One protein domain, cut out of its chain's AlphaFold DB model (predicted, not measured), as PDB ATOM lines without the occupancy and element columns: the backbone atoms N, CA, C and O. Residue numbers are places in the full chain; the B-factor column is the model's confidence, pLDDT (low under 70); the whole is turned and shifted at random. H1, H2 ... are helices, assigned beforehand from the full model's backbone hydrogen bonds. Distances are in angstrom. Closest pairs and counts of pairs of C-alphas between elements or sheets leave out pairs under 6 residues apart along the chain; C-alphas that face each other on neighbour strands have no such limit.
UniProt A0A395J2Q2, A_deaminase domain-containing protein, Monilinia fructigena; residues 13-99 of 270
ATOM      1  N   LEU A  13     -22.039  32.399   0.095       84.69
ATOM      2  CA  LEU A  13     -20.640  32.664   0.416       84.69
ATOM      3  C   LEU A  13     -20.024  31.575   1.311       84.69
ATOM      4  O   LEU A  13     -18.896  31.148   1.071       84.69
ATOM      5  N   ILE A  14     -20.743  31.113   2.344       85.88
ATOM      6  CA  ILE A  14     -20.192  30.100   3.259       85.88
ATOM      7  C   ILE A  14     -20.044  28.750   2.561       85.88
ATOM      8  O   ILE A  14     -19.124  27.994   2.874       85.88
ATOM      9  N   GLU A  15     -20.920  28.451   1.601       86.50
ATOM     10  CA  GLU A  15     -20.861  27.211   0.839       86.50
ATOM     11  C   GLU A  15     -19.646  27.181  -0.087       86.50
ATOM     12  O   GLU A  15     -18.886  26.213  -0.052       86.50
ATOM     13  N   GLU A  16     -19.387  28.262  -0.826       86.06
ATOM     14  CA  GLU A  16     -18.194  28.378  -1.673       86.06
ATOM     15  C   GLU A  16     -16.905  28.210  -0.861       86.06
ATOM     16  O   GLU A  16     -16.019  27.438  -1.237       86.06
ATOM     17  N   TYR A  17     -16.822  28.871   0.298       88.88
ATOM     18  CA  TYR A  17     -15.676  28.747   1.196       88.88
ATOM     19  C   TYR A  17     -15.531  27.341   1.781       88.88
ATOM     20  O   TYR A  17     -14.409  26.851   1.912       88.88
ATOM     21  N   SER A  18     -16.639  26.669   2.096       87.94
ATOM     22  CA  SER A  18     -16.623  25.292   2.602       87.94
ATOM     23  C   SER A  18     -16.120  24.312   1.539       87.94
ATOM     24  O   SER A  18     -15.270  23.464   1.821       87.94
ATOM     25  N   VAL A  19     -16.581  24.469   0.295       92.19
ATOM     26  CA  VAL A  19     -16.134  23.667  -0.851       92.19
ATOM     27  C   VAL A  19     -14.652  23.918  -1.143       92.19
ATOM     28  O   VAL A  19     -13.876  22.967  -1.270       92.19
ATOM     29  N   ALA A  20     -14.224  25.184  -1.187       90.44
ATOM     30  CA  ALA A  20     -12.827  25.551  -1.409       90.44
ATOM     31  C   ALA A  20     -11.910  25.003  -0.307       90.44
ATOM     32  O   ALA A  20     -10.857  24.436  -0.610       90.44
ATOM     33  N   ALA A  21     -12.323  25.105   0.961       92.81
ATOM     34  CA  ALA A  21     -11.566  24.562   2.080       92.81
ATOM     35  C   ALA A  21     -11.339  23.056   1.933       92.81
ATOM     36  O   ALA A  21     -10.232  22.568   2.167       92.81
ATOM     37  N   GLN A  22     -12.355  22.323   1.475       93.88
ATOM     38  CA  GLN A  22     -12.260  20.885   1.260       93.88
ATOM     39  C   GLN A  22     -11.351  20.520   0.078       93.88
ATOM     40  O   GLN A  22     -10.524  19.615   0.202       93.88
ATOM     41  N   ILE A  23     -11.473  21.219  -1.055       95.75
ATOM     42  CA  ILE A  23     -10.686  20.940  -2.268       95.75
ATOM     43  C   ILE A  23      -9.205  21.265  -2.045       95.75
ATOM     44  O   ILE A  23      -8.334  20.446  -2.347       95.75
ATOM     45  N   TYR A  24      -8.914  22.445  -1.491       95.88
ATOM     46  CA  TYR A  24      -7.546  22.931  -1.297       95.88
ATOM     47  C   TYR A  24      -6.935  22.524   0.046       95.88
ATOM     48  O   TYR A  24      -5.785  22.867   0.318       95.88
ATOM     49  N   LYS A  25      -7.670  21.760   0.865       95.88
ATOM     50  CA  LYS A  25      -7.246  21.312   2.201       95.88
ATOM     51  C   LYS A  25      -6.840  22.486   3.097       95.88
ATOM     52  O   LYS A  25      -5.828  22.421   3.794       95.88
ATOM     53  N   LEU A  26      -7.629  23.557   3.057       94.56
ATOM     54  CA  LEU A  26      -7.393  24.746   3.868       94.56
ATOM     55  C   LEU A  26      -7.707  24.433   5.331       94.56
ATOM     56  O   LEU A  26      -8.768  23.908   5.671       94.56
ATOM     57  N   SER A  27      -6.769  24.764   6.205       96.81
ATOM     58  CA  SER A  27      -6.949  24.733   7.650       96.81
ATOM     59  C   SER A  27      -7.854  25.875   8.123       96.81
ATOM     60  O   SER A  27      -8.076  26.860   7.421       96.81
ATOM     61  N   ALA A  28      -8.323  25.796   9.371       95.12
ATOM     62  CA  ALA A  28      -9.094  26.882   9.981       95.12
ATOM     63  C   ALA A  28      -8.322  28.216   9.993       95.12
ATOM     64  O   ALA A  28      -8.908  29.267   9.757       95.12
ATOM     65  N   VAL A  29      -7.001  28.169  10.205       97.06
ATOM     66  CA  VAL A  29      -6.143  29.363  10.169       97.06
ATOM     67  C   VAL A  29      -6.107  29.972   8.767       97.06
ATOM     68  O   VAL A  29      -6.159  31.191   8.642       97.06
ATOM     69  N   ASP A  30      -6.067  29.142   7.718       96.94
ATOM     70  CA  ASP A  30      -6.105  29.615   6.327       96.94
ATOM     71  C   ASP A  30      -7.421  30.342   6.032       96.94
ATOM     72  O   ASP A  30      -7.420  31.417   5.436       96.94
ATOM     73  N   MET A  31      -8.542  29.791   6.505       97.38
ATOM     74  CA  MET A  31      -9.862  30.399   6.332       97.38
ATOM     75  C   MET A  31      -9.990  31.730   7.074       97.38
ATOM     76  O   MET A  31     -10.525  32.693   6.527       97.38
ATOM     77  N   CYS A  32      -9.465  31.811   8.297       97.25
ATOM     78  CA  CYS A  32      -9.436  33.054   9.064       97.25
ATOM     79  C   CYS A  32      -8.560  34.122   8.397       97.25
ATOM     80  O   CYS A  32      -8.950  35.288   8.346       97.25
ATOM     81  N   GLU A  33      -7.410  33.734   7.840       97.44
ATOM     82  CA  GLU A  33      -6.536  34.651   7.104       97.44
ATOM     83  C   GLU A  33      -7.223  35.191   5.842       97.44
ATOM     84  O   GLU A  33      -7.211  36.398   5.596       97.44
ATOM     85  N   LEU A  34      -7.894  34.323   5.077       96.06
ATOM     86  CA  LEU A  34      -8.687  34.739   3.919       96.06
ATOM     87  C   LEU A  34      -9.801  35.710   4.319       96.06
ATOM     88  O   LEU A  34      -9.924  36.773   3.716       96.06
ATOM     89  N   ALA A  35     -10.569  35.391   5.363       96.12
ATOM     90  CA  ALA A  35     -11.647  36.250   5.847       96.12
ATOM     91  C   ALA A  35     -11.132  37.625   6.307       96.12
ATOM     92  O   ALA A  35     -11.707  38.656   5.944       96.12
ATOM     93  N   LYS A  36     -10.017  37.659   7.050       97.25
ATOM     94  CA  LYS A  36      -9.346  38.902   7.455       97.25
ATOM     95  C   LYS A  36      -8.972  39.740   6.230       97.25
ATOM     96  O   LYS A  36      -9.305  40.922   6.176       97.25
ATOM     97  N   ASN A  37      -8.326  39.134   5.236       96.88
ATOM     98  CA  ASN A  37      -7.884  39.838   4.031       96.88
ATOM     99  C   ASN A  37      -9.060  40.350   3.188       96.88
ATOM    100  O   ASN A  37      -8.985  41.465   2.674       96.88
ATOM    101  N   SER A  38     -10.169  39.610   3.120       96.81
ATOM    102  CA  SER A  38     -11.409  40.080   2.488       96.81
ATOM    103  C   SER A  38     -11.941  41.352   3.152       96.81
ATOM    104  O   SER A  38     -12.343  42.291   2.464       96.81
ATOM    105  N   VAL A  39     -11.890  41.441   4.488       96.94
ATOM    106  CA  VAL A  39     -12.264  42.667   5.210       96.94
ATOM    107  C   VAL A  39     -11.291  43.805   4.903       96.94
ATOM    108  O   VAL A  39     -11.737  44.918   4.628       96.94
ATOM    109  N   VAL A  40      -9.980  43.552   4.892       96.62
ATOM    110  CA  VAL A  40      -8.974  44.581   4.574       96.62
ATOM    111  C   VAL A  40      -9.185  45.151   3.166       96.62
ATOM    112  O   VAL A  40      -9.206  46.374   3.012       96.62
ATOM    113  N   GLN A  41      -9.412  44.290   2.170       97.25
ATOM    114  CA  GLN A  41      -9.573  44.660   0.755       97.25
ATOM    115  C   GLN A  41     -10.937  45.275   0.417       97.25
ATOM    116  O   GLN A  41     -11.075  45.952  -0.599       97.25
ATOM    117  N   SER A  42     -11.950  45.052   1.253       97.31
ATOM    118  CA  SER A  42     -13.287  45.611   1.045       97.31
ATOM    119  C   SER A  42     -13.304  47.149   1.031       97.31
ATOM    120  O   SER A  42     -12.414  47.812   1.566       97.31
ATOM    121  N   GLY A  43     -14.379  47.735   0.506       97.81
ATOM    122  CA  GLY A  43     -14.620  49.182   0.536       97.81
ATOM    123  C   GLY A  43     -15.218  49.727   1.842       97.81
ATOM    124  O   GLY A  43     -15.720  50.846   1.835       97.81
ATOM    125  N   PHE A  44     -15.237  48.961   2.942       97.44
ATOM    126  CA  PHE A  44     -15.824  49.432   4.203       97.44
ATOM    127  C   PHE A  44     -15.024  50.575   4.838       97.44
ATOM    128  O   PHE A  44     -13.804  50.667   4.686       97.44
ATOM    129  N   GLU A  45     -15.724  51.417   5.600       97.94
ATOM    130  CA  GLU A  45     -15.115  52.515   6.348       97.94
ATOM    131  C   GLU A  45     -14.082  52.002   7.365       97.94
ATOM    132  O   GLU A  45     -14.223  50.915   7.938       97.94
ATOM    133  N   HIS A  46     -13.052  52.812   7.619       97.62
ATOM    134  CA  HIS A  46     -11.975  52.500   8.558       97.62
ATOM    135  C   HIS A  46     -12.501  52.127   9.953       97.62
ATOM    136  O   HIS A  46     -12.089  51.113  10.509       97.62
ATOM    137  N   SER A  47     -13.480  52.870  10.477       97.88
ATOM    138  CA  SER A  47     -14.100  52.620  11.787       97.88
ATOM    139  C   SER A  47     -14.727  51.219  11.895       97.88
ATOM    140  O   SER A  47     -14.574  50.519  12.903       97.88
ATOM    141  N   VAL A  48     -15.381  50.757  10.826       98.00
ATOM    142  CA  VAL A  48     -15.985  49.419  10.745       98.00
ATOM    143  C   VAL A  48     -14.901  48.342  10.711       98.00
ATOM    144  O   VAL A  48     -14.986  47.359  11.453       98.00
ATOM    145  N   LYS A  49     -13.846  48.545   9.913       98.31
ATOM    146  CA  LYS A  49     -12.700  47.628   9.852       98.31
ATOM    147  C   LYS A  49     -11.974  47.543  11.194       98.31
ATOM    148  O   LYS A  49     -11.688  46.435  11.642       98.31
ATOM    149  N   GLN A  50     -11.780  48.661  11.897       97.75
ATOM    150  CA  GLN A  50     -11.191  48.667  13.241       97.75
ATOM    151  C   GLN A  50     -12.040  47.890  14.251       97.75
ATOM    152  O   GLN A  50     -11.528  47.138  15.094       97.75
ATOM    153  N   ARG A  51     -13.368  48.024  14.154       97.81
ATOM    154  CA  ARG A  51     -14.289  47.258  14.995       97.81
ATOM    155  C   ARG A  51     -14.130  45.756  14.767       97.81
ATOM    156  O   ARG A  51     -14.071  45.023  15.754       97.81
ATOM    157  N   TRP A  52     -14.010  45.307  13.520       97.88
ATOM    158  CA  TRP A  52     -13.901  43.883  13.190       97.88
ATOM    159  C   TRP A  52     -12.503  43.291  13.369       97.88
ATOM    160  O   TRP A  52     -12.400  42.176  13.859       97.88
ATOM    161  N   LEU A  53     -11.441  44.015  13.011       97.56
ATOM    162  CA  LEU A  53     -10.074  43.480  12.955       97.56
ATOM    163  C   LEU A  53      -9.162  43.977  14.078       97.56
ATOM    164  O   LEU A  53      -8.207  43.288  14.420       97.56
ATOM    165  N   GLY A  54      -9.470  45.122  14.688       97.25
ATOM    166  CA  GLY A  54      -8.640  45.754  15.717       97.25
ATOM    167  C   GLY A  54      -8.247  47.188  15.354       97.25
ATOM    168  O   GLY A  54      -8.296  47.543  14.180       97.25
ATOM    169  N   PRO A  55      -7.885  48.021  16.344       96.50
ATOM    170  CA  PRO A  55      -7.558  49.430  16.115       96.50
ATOM    171  C   PRO A  55      -6.385  49.616  15.144       96.50
ATOM    172  O   PRO A  55      -6.451  50.500  14.299       96.50
ATOM    173  N   ASP A  56      -5.389  48.730  15.211       96.88
ATOM    174  CA  ASP A  56      -4.132  48.834  14.464       96.88
ATOM    175  C   ASP A  56      -4.120  48.011  13.162       96.88
ATOM    176  O   ASP A  56      -3.054  47.648  12.671       96.88
ATOM    177  N   TYR A  57      -5.284  47.628  12.616       97.19
ATOM    178  CA  TYR A  57      -5.367  46.656  11.508       97.19
ATOM    179  C   TYR A  57      -4.604  47.064  10.233       97.19
ATOM    180  O   TYR A  57      -4.345  46.223   9.371       97.19
ATOM    181  N   ASP A  58      -4.309  48.352  10.086       96.38
ATOM    182  CA  ASP A  58      -3.590  48.976   8.981       96.38
ATOM    183  C   ASP A  58      -2.062  48.859   9.106       96.38
ATOM    184  O   ASP A  58      -1.347  49.046   8.120       96.38
ATOM    185  N   LEU A  59      -1.547  48.510  10.289       97.56
ATOM    186  CA  LEU A  59      -0.119  48.296  10.489       97.56
ATOM    187  C   LEU A  59       0.353  46.976   9.850       97.56
ATOM    188  O   LEU A  59      -0.343  45.959   9.908       97.56
ATOM    189  N   PRO A  60       1.574  46.935   9.292       96.31
ATOM    190  CA  PRO A  60       2.076  45.739   8.631       96.31
ATOM    191  C   PRO A  60       2.488  44.635   9.620       96.31
ATOM    192  O   PRO A  60       2.976  44.882  10.730       96.31
ATOM    193  N   GLY A  61       2.332  43.386   9.174       96.06
ATOM    194  CA  GLY A  61       2.747  42.183   9.892       96.06
ATOM    195  C   GLY A  61       2.024  41.978  11.222       96.06
ATOM    196  O   GLY A  61       0.836  42.256  11.368       96.06
ATOM    197  N   VAL A  62       2.754  41.479  12.223       97.56
ATOM    198  CA  VAL A  62       2.184  41.122  13.537       97.56
ATOM    199  C   VAL A  62       1.575  42.325  14.260       97.56
ATOM    200  O   VAL A  62       0.621  42.157  15.014       97.56
ATOM    201  N   LYS A  63       2.102  43.535  14.024       97.31
ATOM    202  CA  LYS A  63       1.639  44.755  14.697       97.31
ATOM    203  C   LYS A  63       0.178  45.070  14.385       97.31
ATOM    204  O   LYS A  63      -0.528  45.499  15.285       97.31
ATOM    205  N   GLY A  64      -0.275  44.797  13.161       96.44
ATOM    206  CA  GLY A  64      -1.677  44.984  12.787       96.44
ATOM    207  C   GLY A  64      -2.567  43.769  13.006       96.44
ATOM    208  O   GLY A  64      -3.730  43.758  12.605       96.44
ATOM    209  N   ASN A  65      -2.058  42.715  13.646       97.62
ATOM    210  CA  ASN A  65      -2.850  41.528  13.919       97.62
ATOM    211  C   ASN A  65      -3.361  41.501  15.360       97.62
ATOM    212  O   ASN A  65      -2.646  41.134  16.292       97.62
ATOM    213  N   THR A  66      -4.655  41.771  15.537       97.62
ATOM    214  CA  THR A  66      -5.332  41.474  16.804       97.62
ATOM    215  C   THR A  66      -5.846  40.034  16.783       97.62
ATOM    216  O   THR A  66      -6.972  39.774  16.355       97.62
ATOM    217  N   MET A  67      -5.035  39.088  17.270       96.69
ATOM    218  CA  MET A  67      -5.340  37.644  17.243       96.69
ATOM    219  C   MET A  67      -6.718  37.292  17.825       96.69
ATOM    220  O   MET A  67      -7.409  36.434  17.285       96.69
ATOM    221  N   ALA A  68      -7.151  37.985  18.883       96.69
ATOM    222  CA  ALA A  68      -8.456  37.766  19.516       96.69
ATOM    223  C   ALA A  68      -9.654  38.085  18.599       96.69
ATOM    224  O   ALA A  68     -10.754  37.602  18.849       96.69
ATOM    225  N   LYS A  69      -9.451  38.903  17.559       96.81
ATOM    226  CA  LYS A  69     -10.479  39.271  16.581       96.81
ATOM    227  C   LYS A  69     -10.332  38.507  15.267       96.81
ATOM    228  O   LYS A  69     -11.325  38.046  14.720       96.81
ATOM    229  N   SER A  70      -9.104  38.371  14.763       96.19
ATOM    230  CA  SER A  70      -8.839  37.726  13.471       96.19
ATOM    231  C   SER A  70      -8.800  36.200  13.540       96.19
ATOM    232  O   SER A  70      -8.969  35.550  12.514       96.19
ATOM    233  N   ASN A  71      -8.541  35.623  14.720       97.31
ATOM    234  CA  ASN A  71      -8.261  34.199  14.913       97.31
ATOM    235  C   ASN A  71      -7.062  33.680  14.081       97.31
ATOM    236  O   ASN A  71      -6.900  32.477  13.877       97.31
ATOM    237  N   VAL A  72      -6.195  34.587  13.614       97.88
ATOM    238  CA  VAL A  72      -4.945  34.256  12.918       97.88
ATOM    239  C   VAL A  72      -3.779  34.362  13.907       97.88
ATOM    240  O   VAL A  72      -3.587  35.429  14.499       97.88
ATOM    241  N   PRO A  73      -2.973  33.303  14.110       98.06
ATOM    242  CA  PRO A  73      -1.813  33.351  14.996       98.06
ATOM    243  C   PRO A  73      -0.742  34.349  14.537       98.06
ATOM    244  O   PRO A  73      -0.446  34.471  13.354       98.06
ATOM    245  N   ASN A  74      -0.054  34.988  15.483       98.00
ATOM    246  CA  ASN A  74       0.980  35.982  15.179       98.00
ATOM    247  C   ASN A  74       2.176  35.383  14.433       98.00
ATOM    248  O   ASN A  74       2.758  36.052  13.593       98.00
ATOM    249  N   ILE A  75       2.520  34.118  14.690       98.06
ATOM    250  CA  ILE A  75       3.591  33.424  13.956       98.06
ATOM    251  C   ILE A  75       3.252  33.338  12.462       98.06
ATOM    252  O   ILE A  75       4.123  33.533  11.620       98.06
ATOM    253  N   ARG A  76       1.976  33.101  12.129       97.81
ATOM    254  CA  ARG A  76       1.490  33.030  10.748       97.81
ATOM    255  C   ARG A  76       1.653  34.378  10.042       97.81
ATOM    256  O   ARG A  76       2.250  34.433   8.976       97.81
ATOM    257  N   GLU A  77       1.179  35.453  10.665       97.62
ATOM    258  CA  GLU A  77       1.294  36.826  10.145       97.62
ATOM    259  C   GLU A  77       2.746  37.301  10.053       97.62
ATOM    260  O   GLU A  77       3.144  37.920   9.068       97.62
ATOM    261  N   GLY A  78       3.555  36.971  11.062       98.00
ATOM    262  CA  GLY A  78       4.981  37.267  11.084       98.00
ATOM    263  C   GLY A  78       5.704  36.620   9.913       98.00
ATOM    264  O   GLY A  78       6.397  37.319   9.182       98.00
ATOM    265  N   PHE A  79       5.458  35.330   9.671       98.31
ATOM    266  CA  PHE A  79       6.033  34.612   8.536       98.31
ATOM    267  C   PHE A  79       5.617  35.216   7.187       98.31
ATOM    268  O   PHE A  79       6.463  35.407   6.316       98.31
ATOM    269  N   ARG A  80       4.329  35.550   7.008       98.00
ATOM    270  CA  ARG A  80       3.831  36.186   5.773       98.00
ATOM    271  C   ARG A  80       4.537  37.512   5.504       98.00
ATOM    272  O   ARG A  80       4.999  37.749   4.393       98.00
ATOM    273  N   HIS A  81       4.650  38.349   6.530       98.19
ATOM    274  CA  HIS A  81       5.295  39.651   6.419       98.19
ATOM    275  C   HIS A  81       6.809  39.542   6.199       98.19
ATOM    276  O   HIS A  81       7.355  40.239   5.351       98.19
ATOM    277  N   GLU A  82       7.491  38.649   6.918       98.38
ATOM    278  CA  GLU A  82       8.923  38.404   6.738       98.38
ATOM    279  C   GLU A  82       9.234  37.908   5.323       98.38
ATOM    280  O   GLU A  82      10.127  38.445   4.674       98.38
ATOM    281  N   THR A  83       8.457  36.945   4.822       98.38
ATOM    282  CA  THR A  83       8.624  36.405   3.464       98.38
ATOM    283  C   THR A  83       8.459  37.504   2.418       98.38
ATOM    284  O   THR A  83       9.311  37.648   1.546       98.38
ATOM    285  N   LEU A  84       7.430  38.351   2.550       97.69
ATOM    286  CA  LEU A  84       7.225  39.487   1.649       97.69
ATOM    287  C   LEU A  84       8.425  40.447   1.652       97.69
ATOM    288  O   LEU A  84       8.876  40.881   0.595       97.69
ATOM    289  N   LEU A  85       8.970  40.773   2.826       98.06
ATOM    290  CA  LEU A  85      10.150  41.635   2.921       98.06
ATOM    291  C   LEU A  85      11.395  40.986   2.302       98.06
ATOM    292  O   LEU A  85      12.182  41.674   1.652       98.06
ATOM    293  N   GLN A  86      11.570  39.675   2.472       98.31
ATOM    294  CA  GLN A  86      12.660  38.926   1.844       98.31
ATOM    295  C   GLN A  86      12.536  38.935   0.313       98.31
ATOM    296  O   GLN A  86      13.531  39.167  -0.377       98.31
ATOM    297  N   GLU A  87      11.330  38.742  -0.222       98.25
ATOM    298  CA  GLU A  87      11.046  38.806  -1.661       98.25
ATOM    299  C   GLU A  87      11.302  40.210  -2.227       98.25
ATOM    300  O   GLU A  87      11.983  40.354  -3.243       98.25
ATOM    301  N   LEU A  88      10.840  41.260  -1.543       97.69
ATOM    302  CA  LEU A  88      11.099  42.646  -1.945       97.69
ATOM    303  C   LEU A  88      12.594  42.982  -1.911       97.69
ATOM    304  O   LEU A  88      13.113  43.542  -2.876       97.69
ATOM    305  N   SER A  89      13.309  42.578  -0.858       97.19
ATOM    306  CA  SER A  89      14.766  42.751  -0.762       97.19
ATOM    307  C   SER A  89      15.505  42.001  -1.874       97.19
ATOM    308  O   SER A  89      16.511  42.474  -2.407       97.19
ATOM    309  N   MET A  90      15.014  40.821  -2.261       96.44
ATOM    310  CA  MET A  90      15.552  40.076  -3.391       96.44
ATOM    311  C   MET A  90      15.390  40.874  -4.691       96.44
ATOM    312  O   MET A  90      16.373  41.068  -5.406       96.44
ATOM    313  N   ILE A  91      14.188  41.387  -4.965       96.81
ATOM    314  CA  ILE A  91      13.901  42.195  -6.159       96.81
ATOM    315  C   ILE A  91      14.761  43.465  -6.182       96.81
ATOM    316  O   ILE A  91      15.367  43.766  -7.209       96.81
ATOM    317  N   GLU A  92      14.874  44.185  -5.066       96.19
ATOM    318  CA  GLU A  92      15.689  45.401  -4.957       96.19
ATOM    319  C   GLU A  92      17.159  45.131  -5.307       96.19
ATOM    320  O   GLU A  92      17.741  45.817  -6.146       96.19
ATOM    321  N   ARG A  93      17.749  44.062  -4.754       94.69
ATOM    322  CA  ARG A  93      19.133  43.684  -5.075       94.69
ATOM    323  C   ARG A  93      19.321  43.371  -6.558       94.69
ATOM    324  O   ARG A  93      20.296  43.820  -7.153       94.69
ATOM    325  N   TYR A  94      18.414  42.611  -7.172       93.94
ATOM    326  CA  TYR A  94      18.548  42.252  -8.588       93.94
ATOM    327  C   TYR A  94      18.275  43.428  -9.531       93.94
ATOM    328  O   TYR A  94      18.942  43.549 -10.557       93.94
ATOM    329  N   THR A  95      17.344  44.313  -9.185       95.06
ATOM    330  CA  THR A  95      17.043  45.513  -9.984       95.06
ATOM    331  C   THR A  95      18.166  46.550  -9.915       95.06
ATOM    332  O   THR A  95      18.509  47.125 -10.950       95.06
ATOM    333  N   ALA A  96      18.806  46.719  -8.750       91.94
ATOM    334  CA  ALA A  96      19.983  47.574  -8.578       91.94
ATOM    335  C   ALA A  96      21.216  47.061  -9.345       91.94
ATOM    336  O   ALA A  96      21.992  47.852  -9.867       91.94
ATOM    337  N   LEU A  97      21.393  45.741  -9.453       88.69
ATOM    338  CA  LEU A  97      22.472  45.148 -10.255       88.69
ATOM    339  C   LEU A  97      22.197  45.220 -11.765       88.69
ATOM    340  O   LEU A  97      23.128  45.363 -12.554       88.69
ATOM    341  N   ALA A  98      20.931  45.100 -12.175       82.75
ATOM    342  CA  ALA A  98      20.530  45.162 -13.580       82.75
ATOM    343  C   ALA A  98      20.559  46.589 -14.150       82.75
ATOM    344  O   ALA A  98      20.696  46.765 -15.361       82.75
ATOM    345  N   THR A  99      20.448  47.600 -13.286       73.44
ATOM    346  CA  THR A  99      20.496  49.012 -13.669       73.44
ATOM    347  C   THR A  99      21.794  49.614 -13.135       73.44
ATOM    348  O   THR A  99      21.812  50.041 -11.982       73.44
TER     349      THR A  99
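This is residues 13 to 99 of the 270 residues of the protein "A_deaminase domain-containing protein" of Monilinia fructigena (UniProt A0A395J2Q2). A long helix, H6, runs out of a small head of five shorter helices like an arm, and residues 85 to 99, of which 85 to 98 belong to H6, stick out free. In the head, H2 is in the middle, with H1 near the end where H2 begins, short H5 at residues 32 to 36 of H2 and H3 at its residues 36 to 40, while short H4 packs on the first part of H6. The printed part has 87 residues, with six named helices in the order H1 to H6 and no named strand; the class is all helix. The whole is loose, with a radius of gyration of the C-alphas of 15.8 A and spans of 48 by 35 by 25 A, the arm making the length.

H6, residues 74 to 98, is 36.0 A long, from C-alpha 74 at (0.980, 35.982, 15.179) to C-alpha 98 at (20.530, 45.162, -13.580). H2, residues 28 to 41, measures 20.0 A, and H1, residues 13 to 24, 16.4 A, beginning at C-alpha 13 (-20.640, 32.664, 0.416). H3 holds residues 46 to 53, H4 61 to 64 and H5 67 to 70.

H6 touches H4 with residues 74 to 82 alone; the closest C-alphas, of Gly 61 and His 81, are 5.0 A apart. H5 touches H3, closest at the C-alphas of Leu 53 and Lys 69, 5.6 A. H2 and H3 form a helical hairpin at a shallow tilt of 2 degrees and only just touch, with 3 pairs of C-alphas within 8 A, the closest those of Val 39 and Lys 49, 6.8 A. H2 and H5 also only just touch, with 3 such pairs, closest at Lys 36 and Ser 70, 6.2 A between C-alphas. H1 is close to H2 but not clearly touching, 7.4 A between the C-alphas of Ala 21 and Met 31. Each O i to N i+4 pair is within hydrogen-bond range in H1, H2, H3 and H6; H4 and H5 are too short for one.

The C-alphas farthest apart, of Glu 15 and Thr 99, are 49.0 A apart. The printed part has no cut and no long link, and no printed residue is under 70 in pLDDT.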